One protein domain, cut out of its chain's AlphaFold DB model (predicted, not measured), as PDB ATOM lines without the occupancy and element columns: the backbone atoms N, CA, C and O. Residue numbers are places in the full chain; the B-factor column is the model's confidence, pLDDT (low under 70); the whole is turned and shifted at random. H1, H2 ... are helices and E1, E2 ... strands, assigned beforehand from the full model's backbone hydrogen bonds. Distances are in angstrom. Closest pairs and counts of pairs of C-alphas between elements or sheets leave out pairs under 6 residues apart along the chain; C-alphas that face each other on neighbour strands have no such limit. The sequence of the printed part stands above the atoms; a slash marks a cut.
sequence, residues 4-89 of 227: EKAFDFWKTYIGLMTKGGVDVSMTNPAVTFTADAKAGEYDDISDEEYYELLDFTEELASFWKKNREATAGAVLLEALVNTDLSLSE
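This is residues 4 to 89 of the 227 residues of an uncharacterized protein of Dorea formicigenerans (UniProt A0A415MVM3). A helical hairpin, H2 and H3, reaches out from a corner where H4 packs on H3's end and H1 crosses H4. The 86 printed residues, mostly helix by class, run through H1, E1, H2, H3, E2, H4. The whole is only just loose, close to compact: radius of gyration of the C-alphas 14.4 A, spans 40 by 30 by 21 A.

H1, residues 4 to 18, touches H4, residues 72 to 82, closest at C-alphas 13 and 76, 6.2 A apart. E1, residues 25 to 27, is antiparallel to E2, residues 69 to 71, with N 26 and O 70 within hydrogen-bond range at 2.8 A. H3, residues 47 to 64, touches H4 with residues 63 to 64 alone and forms a hairpin with H2, residues 29 to 39. H1 and H4 have every O i to N i+4 pair within range, H2 6 of 7, H3 12 of 14.

Find C-alpha 4 at (41.453, -21.690, -1.167), opening H1, and C-alpha 82 at (49.751, -7.784, -8.964), ending H4; H3 spans 26.0 A.

The printed part has no cut; no printed residue is under 70 in pLDDT.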
ATOM      1  N   GLU A   4      42.567 -21.875  -2.108       86.56
ATOM      2  CA  GLU A   4      41.453 -21.690  -1.167       86.56
ATOM      3  C   GLU A   4      41.577 -20.360  -0.415       86.56
ATOM      4  O   GLU A   4      40.676 -19.527  -0.469       86.56
ATOM      5  N   LYS A   5      42.755 -20.089   0.153       84.88
ATOM      6  CA  LYS A   5      43.033 -18.828   0.848       84.88
ATOM      7  C   LYS A   5      42.939 -17.611  -0.085       84.88
ATOM      8  O   LYS A   5      42.436 -16.561   0.308       84.88
ATOM      9  N   ALA A   6      43.371 -17.764  -1.338       87.69
ATOM     10  CA  ALA A   6      43.206 -16.740  -2.366       87.69
ATOM     11  C   ALA A   6      41.726 -16.470  -2.663       87.69
ATOM     12  O   ALA A   6      41.311 -15.316  -2.754       87.69
ATOM     13  N   PHE A   7      40.913 -17.523  -2.787       90.50
ATOM     14  CA  PHE A   7      39.477 -17.386  -3.003       90.50
ATOM     15  C   PHE A   7      38.798 -16.623  -1.860       90.50
ATOM     16  O   PHE A   7      38.012 -15.709  -2.125       90.50
ATOM     17  N   ASP A   8      39.135 -16.936  -0.610       91.38
ATOM     18  CA  ASP A   8      38.581 -16.249   0.558       91.38
ATOM     19  C   ASP A   8      38.989 -14.777   0.620       91.38
ATOM     20  O   ASP A   8      38.146 -13.914   0.896       91.38
ATOM     21  N   PHE A   9      40.245 -14.468   0.281       92.69
ATOM     22  CA  PHE A   9      40.710 -13.091   0.128       92.69
ATOM     23  C   PHE A   9      39.855 -12.339  -0.906       92.69
ATOM     24  O   PHE A   9      39.211 -11.339  -0.575       92.69
ATOM     25  N   TRP A  10      39.755 -12.850  -2.137       94.25
ATOM     26  CA  TRP A  10      38.997 -12.198  -3.211       94.25
ATOM     27  C   TRP A  10      37.521 -12.021  -2.861       94.25
ATOM     28  O   TRP A  10      36.961 -10.937  -3.039       94.25
ATOM     29  N   LYS A  11      36.893 -13.061  -2.308       94.56
ATOM     30  CA  LYS A  11      35.491 -13.036  -1.888       94.56
ATOM     31  C   LYS A  11      35.237 -11.977  -0.818       94.56
ATOM     32  O   LYS A  11      34.236 -11.261  -0.896       94.56
ATOM     33  N   THR A  12      36.138 -11.853   0.153       93.50
ATOM     34  CA  THR A  12      36.022 -10.881   1.245       93.50
ATOM     35  C   THR A  12      36.133  -9.454   0.723       93.50
ATOM     36  O   THR A  12      35.234  -8.645   0.951       93.50
ATOM     37  N   TYR A  13      37.184  -9.145  -0.039       94.81
ATOM     38  CA  TYR A  13      37.441  -7.777  -0.487       94.81
ATOM     39  C   TYR A  13      36.454  -7.303  -1.562       94.81
ATOM     40  O   TYR A  13      35.948  -6.184  -1.471       94.81
ATOM     41  N   ILE A  14      36.080  -8.156  -2.524       94.19
ATOM     42  CA  ILE A  14      35.007  -7.835  -3.484       94.19
ATOM     43  C   ILE A  14      33.668  -7.663  -2.742       94.19
ATOM     44  O   ILE A  14      32.891  -6.748  -3.034       94.19
ATOM     45  N   GLY A  15      33.410  -8.499  -1.730       93.19
ATOM     46  CA  GLY A  15      32.244  -8.385  -0.855       93.19
ATOM     47  C   GLY A  15      32.179  -7.053  -0.104       93.19
ATOM     48  O   GLY A  15      31.106  -6.458  -0.013       93.19
ATOM     49  N   LEU A  16      33.313  -6.549   0.387       92.50
ATOM     50  CA  LEU A  16      33.401  -5.227   1.013       92.50
ATOM     51  C   LEU A  16      33.095  -4.113   0.007       92.50
ATOM     52  O   LEU A  16      32.275  -3.242   0.299       92.50
ATOM     53  N   MET A  17      33.673  -4.162  -1.199       91.12
ATOM     54  CA  MET A  17      33.453  -3.119  -2.213       91.12
ATOM     55  C   MET A  17      31.992  -3.029  -2.647       91.12
ATOM     56  O   MET A  17      31.423  -1.943  -2.738       91.12
ATOM     57  N   THR A  18      31.358  -4.177  -2.878       87.94
ATOM     58  CA  THR A  18      29.952  -4.234  -3.309       87.94
ATOM     59  C   THR A  18      28.965  -3.749  -2.242       87.94
ATOM     60  O   THR A  18      27.830  -3.411  -2.581       87.94
ATOM     61  N   LYS A  19      29.398  -3.650  -0.978       88.94
ATOM     62  CA  LYS A  19      28.614  -3.146   0.161       88.94
ATOM     63  C   LYS A  19      29.013  -1.731   0.608       88.94
ATOM     64  O   LYS A  19      28.573  -1.294   1.664       88.94
ATOM     65  N   GLY A  20      29.832  -1.018  -0.171       84.75
ATOM     66  CA  GLY A  20      30.261   0.352   0.144       84.75
ATOM     67  C   GLY A  20      31.405   0.454   1.160       84.75
ATOM     68  O   GLY A  20      31.720   1.546   1.610       84.75
ATOM     69  N   GLY A  21      32.065  -0.654   1.502       88.75
ATOM     70  CA  GLY A  21      33.178  -0.698   2.455       88.75
ATOM     71  C   GLY A  21      34.532  -0.287   1.869       88.75
ATOM     72  O   GLY A  21      35.543  -0.874   2.239       88.75
ATOM     73  N   VAL A  22      34.568   0.661   0.928       88.25
ATOM     74  CA  VAL A  22      35.804   1.064   0.224       88.25
ATOM     75  C   VAL A  22      36.833   1.653   1.193       88.25
ATOM     76  O   VAL A  22      38.014   1.308   1.119       88.25
ATOM     77  N   ASP A  23      36.368   2.478   2.131       90.75
ATOM     78  CA  ASP A  23      37.199   3.224   3.084       90.75
ATOM     79  C   ASP A  23      37.430   2.490   4.417       90.75
ATOM     80  O   ASP A  23      38.060   3.034   5.322       90.75
ATOM     81  N   VAL A  24      36.950   1.248   4.555       93.19
ATOM     82  CA  VAL A  24      37.183   0.433   5.759       93.19
ATOM     83  C   VAL A  24      38.687   0.218   5.935       93.19
ATOM     84  O   VAL A  24      39.346  -0.288   5.024       93.19
ATOM     85  N   SER A  25      39.234   0.604   7.094       94.50
ATOM     86  CA  SER A  25      40.644   0.357   7.419       94.50
ATOM     87  C   SER A  25      40.874  -1.135   7.648       94.50
ATOM     88  O   SER A  25      40.179  -1.767   8.443       94.50
ATOM     89  N   MET A  26      41.861  -1.690   6.952       93.94
ATOM     90  CA  MET A  26      42.285  -3.080   7.048       93.94
ATOM     91  C   MET A  26      43.685  -3.134   7.647       93.94
ATOM     92  O   MET A  26      44.623  -2.517   7.132       93.94
ATOM     93  N   THR A  27      43.840  -3.911   8.714       95.06
ATOM     94  CA  THR A  27      45.148  -4.168   9.325       95.06
ATOM     95  C   THR A  27      45.979  -5.080   8.430       95.06
ATOM     96  O   THR A  27      45.463  -6.039   7.861       95.06
ATOM     97  N   ASN A  28      47.267  -4.772   8.300       94.00
ATOM     98  CA  ASN A  28      48.209  -5.621   7.587       94.00
ATOM     99  C   ASN A  28      48.336  -6.973   8.318       94.00
ATOM    100  O   ASN A  28      48.673  -6.968   9.506       94.00
ATOM    101  N   PRO A  29      48.125  -8.118   7.640       93.12
ATOM    102  CA  PRO A  29      48.160  -9.438   8.272       93.12
ATOM    103  C   PRO A  29      49.514  -9.780   8.913       93.12
ATOM    104  O   PRO A  29      49.555 -10.537   9.877       93.12
ATOM    105  N   ALA A  30      50.621  -9.167   8.477       92.25
ATOM    106  CA  ALA A  30      51.914  -9.325   9.148       92.25
ATOM    107  C   ALA A  30      51.909  -8.767  10.586       92.25
ATOM    108  O   ALA A  30      52.654  -9.234  11.448       92.25
ATOM    109  N   VAL A  31      51.069  -7.767  10.879       92.25
ATOM    110  CA  VAL A  31      50.944  -7.194  12.229       92.25
ATOM    111  C   VAL A  31      50.256  -8.177  13.170       92.25
ATOM    112  O   VAL A  31      50.727  -8.351  14.289       92.25
ATOM    113  N   THR A  32      49.175  -8.821  12.725       91.44
ATOM    114  CA  THR A  32      48.469  -9.828  13.529       91.44
ATOM    115  C   THR A  32      49.315 -11.085  13.671       91.44
ATOM    116  O   THR A  32      49.569 -11.506  14.788       91.44
ATOM    117  N   PHE A  33      49.905 -11.575  12.577       92.25
ATOM    118  CA  PHE A  33      50.776 -12.752  12.601       92.25
ATOM    119  C   PHE A  33      51.950 -12.602  13.580       92.25
ATOM    120  O   PHE A  33      52.239 -13.496  14.368       92.25
ATOM    121  N   THR A  34      52.613 -11.440  13.593       91.69
ATOM    122  CA  THR A  34      53.712 -11.183  14.545       91.69
ATOM    123  C   THR A  34      53.250 -11.016  15.993       91.69
ATOM    124  O   THR A  34      54.066 -11.180  16.902       91.69
ATOM    125  N   ALA A  35      51.987 -10.658  16.231       91.62
ATOM    126  CA  ALA A  35      51.403 -10.623  17.568       91.62
ATOM    127  C   ALA A  35      51.055 -12.039  18.047       91.62
ATOM    128  O   ALA A  35      51.460 -12.411  19.146       91.62
ATOM    129  N   ASP A  36      50.410 -12.829  17.191       91.19
ATOM    130  CA  ASP A  36      49.998 -14.211  17.458       91.19
ATOM    131  C   ASP A  36      51.223 -15.109  17.702       91.19
ATOM    132  O   ASP A  36      51.287 -15.835  18.694       91.19
ATOM    133  N   ALA A  37      52.281 -14.950  16.898       90.75
ATOM    134  CA  ALA A  37      53.548 -15.655  17.097       90.75
ATOM    135  C   ALA A  37      54.222 -15.318  18.439       90.75
ATOM    136  O   ALA A  37      54.846 -16.175  19.053       90.75
ATOM    137  N   LYS A  38      54.094 -14.079  18.935       90.50
ATOM    138  CA  LYS A  38      54.614 -13.699  20.265       90.50
ATOM    139  C   LYS A  38      53.744 -14.204  21.410       90.50
ATOM    140  O   LYS A  38      54.233 -14.283  22.534       90.50
ATOM    141  N   ALA A  39      52.471 -14.470  21.138       92.56
ATOM    142  CA  ALA A  39      51.527 -15.021  22.098       92.56
ATOM    143  C   ALA A  39      51.632 -16.552  22.224       92.56
ATOM    144  O   ALA A  39      51.044 -17.103  23.150       92.56
ATOM    145  N   GLY A  40      52.401 -17.213  21.349       91.00
ATOM    146  CA  GLY A  40      52.556 -18.671  21.333       91.00
ATOM    147  C   GLY A  40      51.423 -19.403  20.607       91.00
ATOM    148  O   GLY A  40      51.281 -20.610  20.748       91.00
ATOM    149  N   GLU A  41      50.611 -18.702  19.803       91.75
ATOM    150  CA  GLU A  41      49.471 -19.297  19.069       91.75
ATOM    151  C   GLU A  41      49.900 -20.328  18.008       91.75
ATOM    152  O   GLU A  41      49.081 -21.088  17.495       91.75
ATOM    153  N   TYR A  42      51.190 -20.356  17.671       91.81
ATOM    154  CA  TYR A  42      51.778 -21.286  16.708       91.81
ATOM    155  C   TYR A  42      52.727 -22.301  17.366       91.81
ATOM    156  O   TYR A  42      53.473 -22.971  16.661       91.81
ATOM    157  N   ASP A  43      52.713 -22.435  18.697       90.62
ATOM    158  CA  ASP A  43      53.607 -23.365  19.406       90.62
ATOM    159  C   ASP A  43      53.238 -24.844  19.161       90.62
ATOM    160  O   ASP A  43      54.085 -25.727  19.295       90.62
ATOM    161  N   ASP A  44      51.982 -25.118  18.785       93.56
ATOM    162  CA  ASP A  44      51.445 -26.471  18.571       93.56
ATOM    163  C   ASP A  44      51.567 -26.976  17.117       93.56
ATOM    164  O   ASP A  44      51.235 -28.134  16.842       93.56
ATOM    165  N   ILE A  45      52.010 -26.133  16.178       92.62
ATOM    166  CA  ILE A  45      52.197 -26.513  14.768       92.62
ATOM    167  C   ILE A  45      53.654 -26.887  14.482       92.62
ATOM    168  O   ILE A  45      54.567 -26.519  15.217       92.62
ATOM    169  N   SER A  46      53.885 -27.639  13.408       94.38
ATOM    170  CA  SER A  46      55.250 -27.965  12.987       94.38
ATOM    171  C   SER A  46      55.988 -26.742  12.425       94.38
ATOM    172  O   SER A  46      55.373 -25.820  11.888       94.38
ATOM    173  N   ASP A  47      57.324 -26.768  12.478       90.81
ATOM    174  CA  ASP A  47      58.166 -25.736  11.856       90.81
ATOM    175  C   ASP A  47      57.824 -25.551  10.366       90.81
ATOM    176  O   ASP A  47      57.751 -24.425   9.878       90.81
ATOM    177  N   GLU A  48      57.579 -26.649   9.644       92.44
ATOM    178  CA  GLU A  48      57.194 -26.632   8.227       92.44
ATOM    179  C   GLU A  48      55.872 -25.878   8.012       92.44
ATOM    180  O   GLU A  48      55.816 -24.956   7.198       92.44
ATOM    181  N   GLU A  49      54.834 -26.192   8.793       90.00
ATOM    182  CA  GLU A  49      53.537 -25.503   8.728       90.00
ATOM    183  C   GLU A  49      53.648 -24.017   9.106       90.00
ATOM    184  O   GLU A  49      52.972 -23.169   8.514       90.00
ATOM    185  N   TYR A  50      54.517 -23.676  10.061       90.62
ATOM    186  CA  TYR A  50      54.780 -22.289  10.438       90.62
ATOM    187  C   TYR A  50      55.401 -21.496   9.284       90.62
ATOM    188  O   TYR A  50      54.945 -20.390   8.983       90.62
ATOM    189  N   TYR A  51      56.416 -22.048   8.608       90.19
ATOM    190  CA  TYR A  51      57.043 -21.376   7.468       90.19
ATOM    191  C   TYR A  51      56.070 -21.206   6.297       90.19
ATOM    192  O   TYR A  51      56.045 -20.139   5.685       90.19
ATOM    193  N   GLU A  52      55.200 -22.184   6.031       88.81
ATOM    194  CA  GLU A  52      54.147 -22.039   5.017       88.81
ATOM    195  C   GLU A  52      53.159 -20.906   5.348       88.81
ATOM    196  O   GLU A  52      52.717 -20.164   4.462       88.81
ATOM    197  N   LEU A  53      52.799 -20.754   6.626       89.06
ATOM    198  CA  LEU A  53      51.957 -19.656   7.100       89.06
ATOM    199  C   LEU A  53      52.665 -18.302   7.010       89.06
ATOM    200  O   LEU A  53      52.025 -17.315   6.634       89.06
ATOM    201  N   LEU A  54      53.959 -18.255   7.328       90.25
ATOM    202  CA  LEU A  54      54.781 -17.055   7.221       90.25
ATOM    203  C   LEU A  54      54.876 -16.590   5.765       90.25
ATOM    204  O   LEU A  54      54.495 -15.455   5.482       90.25
ATOM    205  N   ASP A  55      55.275 -17.467   4.841       90.12
ATOM    206  CA  ASP A  55      55.387 -17.155   3.408       90.12
ATOM    207  C   ASP A  55      54.056 -16.644   2.843       90.12
ATOM    208  O   ASP A  55      53.992 -15.630   2.141       90.12
ATOM    209  N   PHE A  56      52.955 -17.310   3.203       88.12
ATOM    210  CA  PHE A  56      51.613 -16.887   2.813       88.12
ATOM    211  C   PHE A  56      51.255 -15.498   3.366       88.12
ATOM    212  O   PHE A  56      50.657 -14.673   2.666       88.12
ATOM    213  N   THR A  57      51.604 -15.236   4.623       91.19
ATOM    214  CA  THR A  57      51.351 -13.948   5.273       91.19
ATOM    215  C   THR A  57      52.168 -12.839   4.625       91.19
ATOM    216  O   THR A  57      51.635 -11.752   4.401       91.19
ATOM    217  N   GLU A  58      53.431 -13.095   4.283       91.12
ATOM    218  CA  GLU A  58      54.303 -12.135   3.602       91.12
ATOM    219  C   GLU A  58      53.791 -11.788   2.200       91.12
ATOM    220  O   GLU A  58      53.722 -10.607   1.839       91.12
ATOM    221  N   GLU A  59      53.356 -12.794   1.438       90.75
ATOM    222  CA  GLU A  59      52.754 -12.605   0.116       90.75
ATOM    223  C   GLU A  59      51.508 -11.710   0.195       90.75
ATOM    224  O   GLU A  59      51.398 -10.744  -0.559       90.75
ATOM    225  N   LEU A  60      50.600 -11.953   1.147       90.81
ATOM    226  CA  LEU A  60      49.422 -11.100   1.357       90.81
ATOM    227  C   LEU A  60      49.775  -9.699   1.866       90.81
ATOM    228  O   LEU A  60      49.222  -8.701   1.400       90.81
ATOM    229  N   ALA A  61      50.693  -9.608   2.828       92.94
ATOM    230  CA  ALA A  61      51.127  -8.348   3.424       92.94
ATOM    231  C   ALA A  61      51.768  -7.407   2.395       92.94
ATOM    232  O   ALA A  61      51.770  -6.185   2.590       92.94
ATOM    233  N   SER A  62      52.276  -7.948   1.283       92.81
ATOM    234  CA  SER A  62      52.826  -7.162   0.179       92.81
ATOM    235  C   SER A  62      51.828  -6.124  -0.362       92.81
ATOM    236  O   SER A  62      52.228  -4.996  -0.664       92.81
ATOM    237  N   PHE A  63      50.522  -6.426  -0.347       94.19
ATOM    238  CA  PHE A  63      49.468  -5.516  -0.817       94.19
ATOM    239  C   PHE A  63      49.339  -4.238   0.030       94.19
ATOM    240  O   PHE A  63      48.818  -3.227  -0.437       94.19
ATOM    241  N   TRP A  64      49.868  -4.233   1.258       94.00
ATOM    242  CA  TRP A  64      49.881  -3.062   2.140       94.00
ATOM    243  C   TRP A  64      51.091  -2.143   1.918       94.00
ATOM    244  O   TRP A  64      51.190  -1.102   2.569       94.00
ATOM    245  N   LYS A  65      52.029  -2.484   1.020       89.94
ATOM    246  CA  LYS A  65      53.226  -1.670   0.704       89.94
ATOM    247  C   LYS A  65      54.032  -1.256   1.941       89.94
ATOM    248  O   LYS A  65      54.468  -0.112   2.053       89.94
ATOM    249  N   LYS A  66      54.231  -2.192   2.875       86.81
ATOM    250  CA  LYS A  66      54.913  -1.984   4.172       86.81
ATOM    251  C   LYS A  66      54.178  -1.067   5.161       86.81
ATOM    252  O   LYS A  66      54.731  -0.749   6.212       86.81
ATOM    253  N   ASN A  67      52.943  -0.660   4.873       90.12
ATOM    254  CA  ASN A  67      52.116   0.052   5.843       90.12
ATOM    255  C   ASN A  67      51.508  -0.925   6.853       90.12
ATOM    256  O   ASN A  67      51.269  -2.094   6.547       90.12
ATOM    257  N   ARG A  68      51.240  -0.428   8.064       91.88
ATOM    258  CA  ARG A  68      50.551  -1.198   9.113       91.88
ATOM    259  C   ARG A  68      49.059  -1.369   8.824       91.88
ATOM    260  O   ARG A  68      48.476  -2.360   9.244       91.88
ATOM    261  N   GLU A  69      48.469  -0.419   8.107       93.38
ATOM    262  CA  GLU A  69      47.055  -0.384   7.736       93.38
ATOM    263  C   GLU A  69      46.896   0.204   6.328       93.38
ATOM    264  O   GLU A  69      47.745   0.972   5.869       93.38
ATOM    265  N   ALA A  70      45.822  -0.173   5.640       93.38
ATOM    266  CA  ALA A  70      45.420   0.370   4.344       93.38
ATOM    267  C   ALA A  70      43.900   0.229   4.178       93.38
ATOM    268  O   ALA A  70      43.291  -0.637   4.803       93.38
ATOM    269  N   THR A  71      43.268   1.051   3.338       95.69
ATOM    270  CA  THR A  71      41.829   0.901   3.073       95.69
ATOM    271  C   THR A  71      41.554  -0.365   2.264       95.69
ATOM    272  O   THR A  71      42.366  -0.768   1.427       95.69
ATOM    273  N   ALA A  72      40.389  -0.981   2.466       94.00
ATOM    274  CA  ALA A  72      39.990  -2.177   1.728       94.00
ATOM    275  C   ALA A  72      40.024  -1.959   0.204       94.00
ATOM    276  O   ALA A  72      40.448  -2.848  -0.535       94.00
ATOM    277  N   GLY A  73      39.657  -0.761  -0.268       94.06
ATOM    278  CA  GLY A  73      39.765  -0.391  -1.679       94.06
ATOM    279  C   GLY A  73      41.208  -0.345  -2.186       94.06
ATOM    280  O   GLY A  73      41.492  -0.868  -3.262       94.06
ATOM    281  N   ALA A  74      42.135   0.228  -1.411       94.31
ATOM    282  CA  ALA A  74      43.547   0.284  -1.788       94.31
ATOM    283  C   ALA A  74      44.176  -1.114  -1.861       94.31
ATOM    284  O   ALA A  74      44.896  -1.409  -2.812       94.31
ATOM    285  N   VAL A  75      43.860  -1.981  -0.894       95.94
ATOM    286  CA  VAL A  75      44.352  -3.366  -0.858       95.94
ATOM    287  C   VAL A  75      43.818  -4.172  -2.042       95.94
ATOM    288  O   VAL A  75      44.594  -4.850  -2.710       95.94
ATOM    289  N   LEU A  76      42.516  -4.078  -2.347       95.31
ATOM    290  CA  LEU A  76      41.929  -4.799  -3.481       95.31
ATOM    291  C   LEU A  76      42.534  -4.349  -4.817       95.31
ATOM    292  O   LEU A  76      42.823  -5.185  -5.669       95.31
ATOM    293  N   LEU A  77      42.720  -3.040  -5.007       93.94
ATOM    294  CA  LEU A  77      43.345  -2.507  -6.218       93.94
ATOM    295  C   LEU A  77      44.782  -2.995  -6.363       93.94
ATOM    296  O   LEU A  77      45.176  -3.410  -7.450       93.94
ATOM    297  N   GLU A  78      45.551  -2.989  -5.275       94.88
ATOM    298  CA  GLU A  78      46.920  -3.491  -5.305       94.88
ATOM    299  C   GLU A  78      46.969  -4.988  -5.628       94.88
ATOM    300  O   GLU A  78      47.777  -5.411  -6.452       94.88
ATOM    301  N   ALA A  79      46.067  -5.783  -5.049       93.81
ATOM    302  CA  ALA A  79      45.962  -7.203  -5.357       93.81
ATOM    303  C   ALA A  79      45.611  -7.445  -6.834       93.81
ATOM    304  O   ALA A  79      46.206  -8.315  -7.466       93.81
ATOM    305  N   LEU A  80      44.695  -6.655  -7.412       92.94
ATOM    306  CA  LEU A  80      44.331  -6.754  -8.832       92.94
ATOM    307  C   LEU A  80      45.508  -6.429  -9.748       92.94
ATOM    308  O   LEU A  80      45.724  -7.136 -10.723       92.94
ATOM    309  N   VAL A  81      46.277  -5.387  -9.426       92.25
ATOM    310  CA  VAL A  81      47.448  -4.975 -10.216       92.25
ATOM    311  C   VAL A  81      48.540  -6.046 -10.218       92.25
ATOM    312  O   VAL A  81      49.211  -6.223 -11.230       92.25
ATOM    313  N   ASN A  82      48.717  -6.757  -9.104       90.88
ATOM    314  CA  ASN A  82      49.751  -7.784  -8.964       90.88
ATOM    315  C   ASN A  82      49.271  -9.198  -9.338       90.88
ATOM    316  O   ASN A  82      50.055 -10.142  -9.271       90.88
ATOM    317  N   THR A  83      48.006  -9.360  -9.733       91.38
ATOM    318  CA  THR A  83      47.476 -10.648 -10.187       91.38
ATOM    319  C   THR A  83      47.591 -10.745 -11.696       91.38
ATOM    320  O   THR A  83      46.967  -9.976 -12.426       91.38
ATOM    321  N   ASP A  84      48.374 -11.713 -12.164       90.50
ATOM    322  CA  ASP A  84      48.510 -11.984 -13.589       90.50
ATOM    323  C   ASP A  84      47.241 -12.673 -14.113       90.50
ATOM    324  O   ASP A  84      46.945 -13.818 -13.764       90.50
ATOM    325  N   LEU A  85      46.455 -11.941 -14.903       90.38
ATOM    326  CA  LEU A  85      45.222 -12.422 -15.520       90.38
ATOM    327  C   LEU A  85      45.449 -12.606 -17.017       90.38
ATOM    328  O   LEU A  85      45.813 -11.666 -17.727       90.38
ATOM    329  N   SER A  86      45.148 -13.798 -17.534       93.81
ATOM    330  CA  SER A  86      45.141 -14.015 -18.979       93.81
ATOM    331  C   SER A  86      44.040 -13.192 -19.659       93.81
ATOM    332  O   SER A  86      43.046 -12.794 -19.039       93.81
ATOM    333  N   LEU A  87      44.155 -12.996 -20.977       92.00
ATOM    334  CA  LEU A  87      43.101 -12.353 -21.775       92.00
ATOM    335  C   LEU A  87      41.746 -13.057 -21.591       92.00
ATOM    336  O   LEU A  87      40.734 -12.402 -21.378       92.00
ATOM    337  N   SER A  88      41.740 -14.395 -21.564       95.06
ATOM    338  CA  SER A  88      40.509 -15.179 -21.400       95.06
ATOM    339  C   SER A  88      39.850 -15.020 -20.025       95.06
ATOM    340  O   SER A  88      38.631 -15.123 -19.901       95.06
ATOM    341  N   GLU A  89      40.637 -14.792 -18.971       94.00
ATOM    342  CA  GLU A  89      40.126 -14.546 -17.617       94.00
ATOM    343  C   GLU A  89      39.639 -13.109 -17.473       94.00
ATOM    344  O   GLU A  89      38.594 -12.871 -16.868       94.00
TER     345      GLU A  89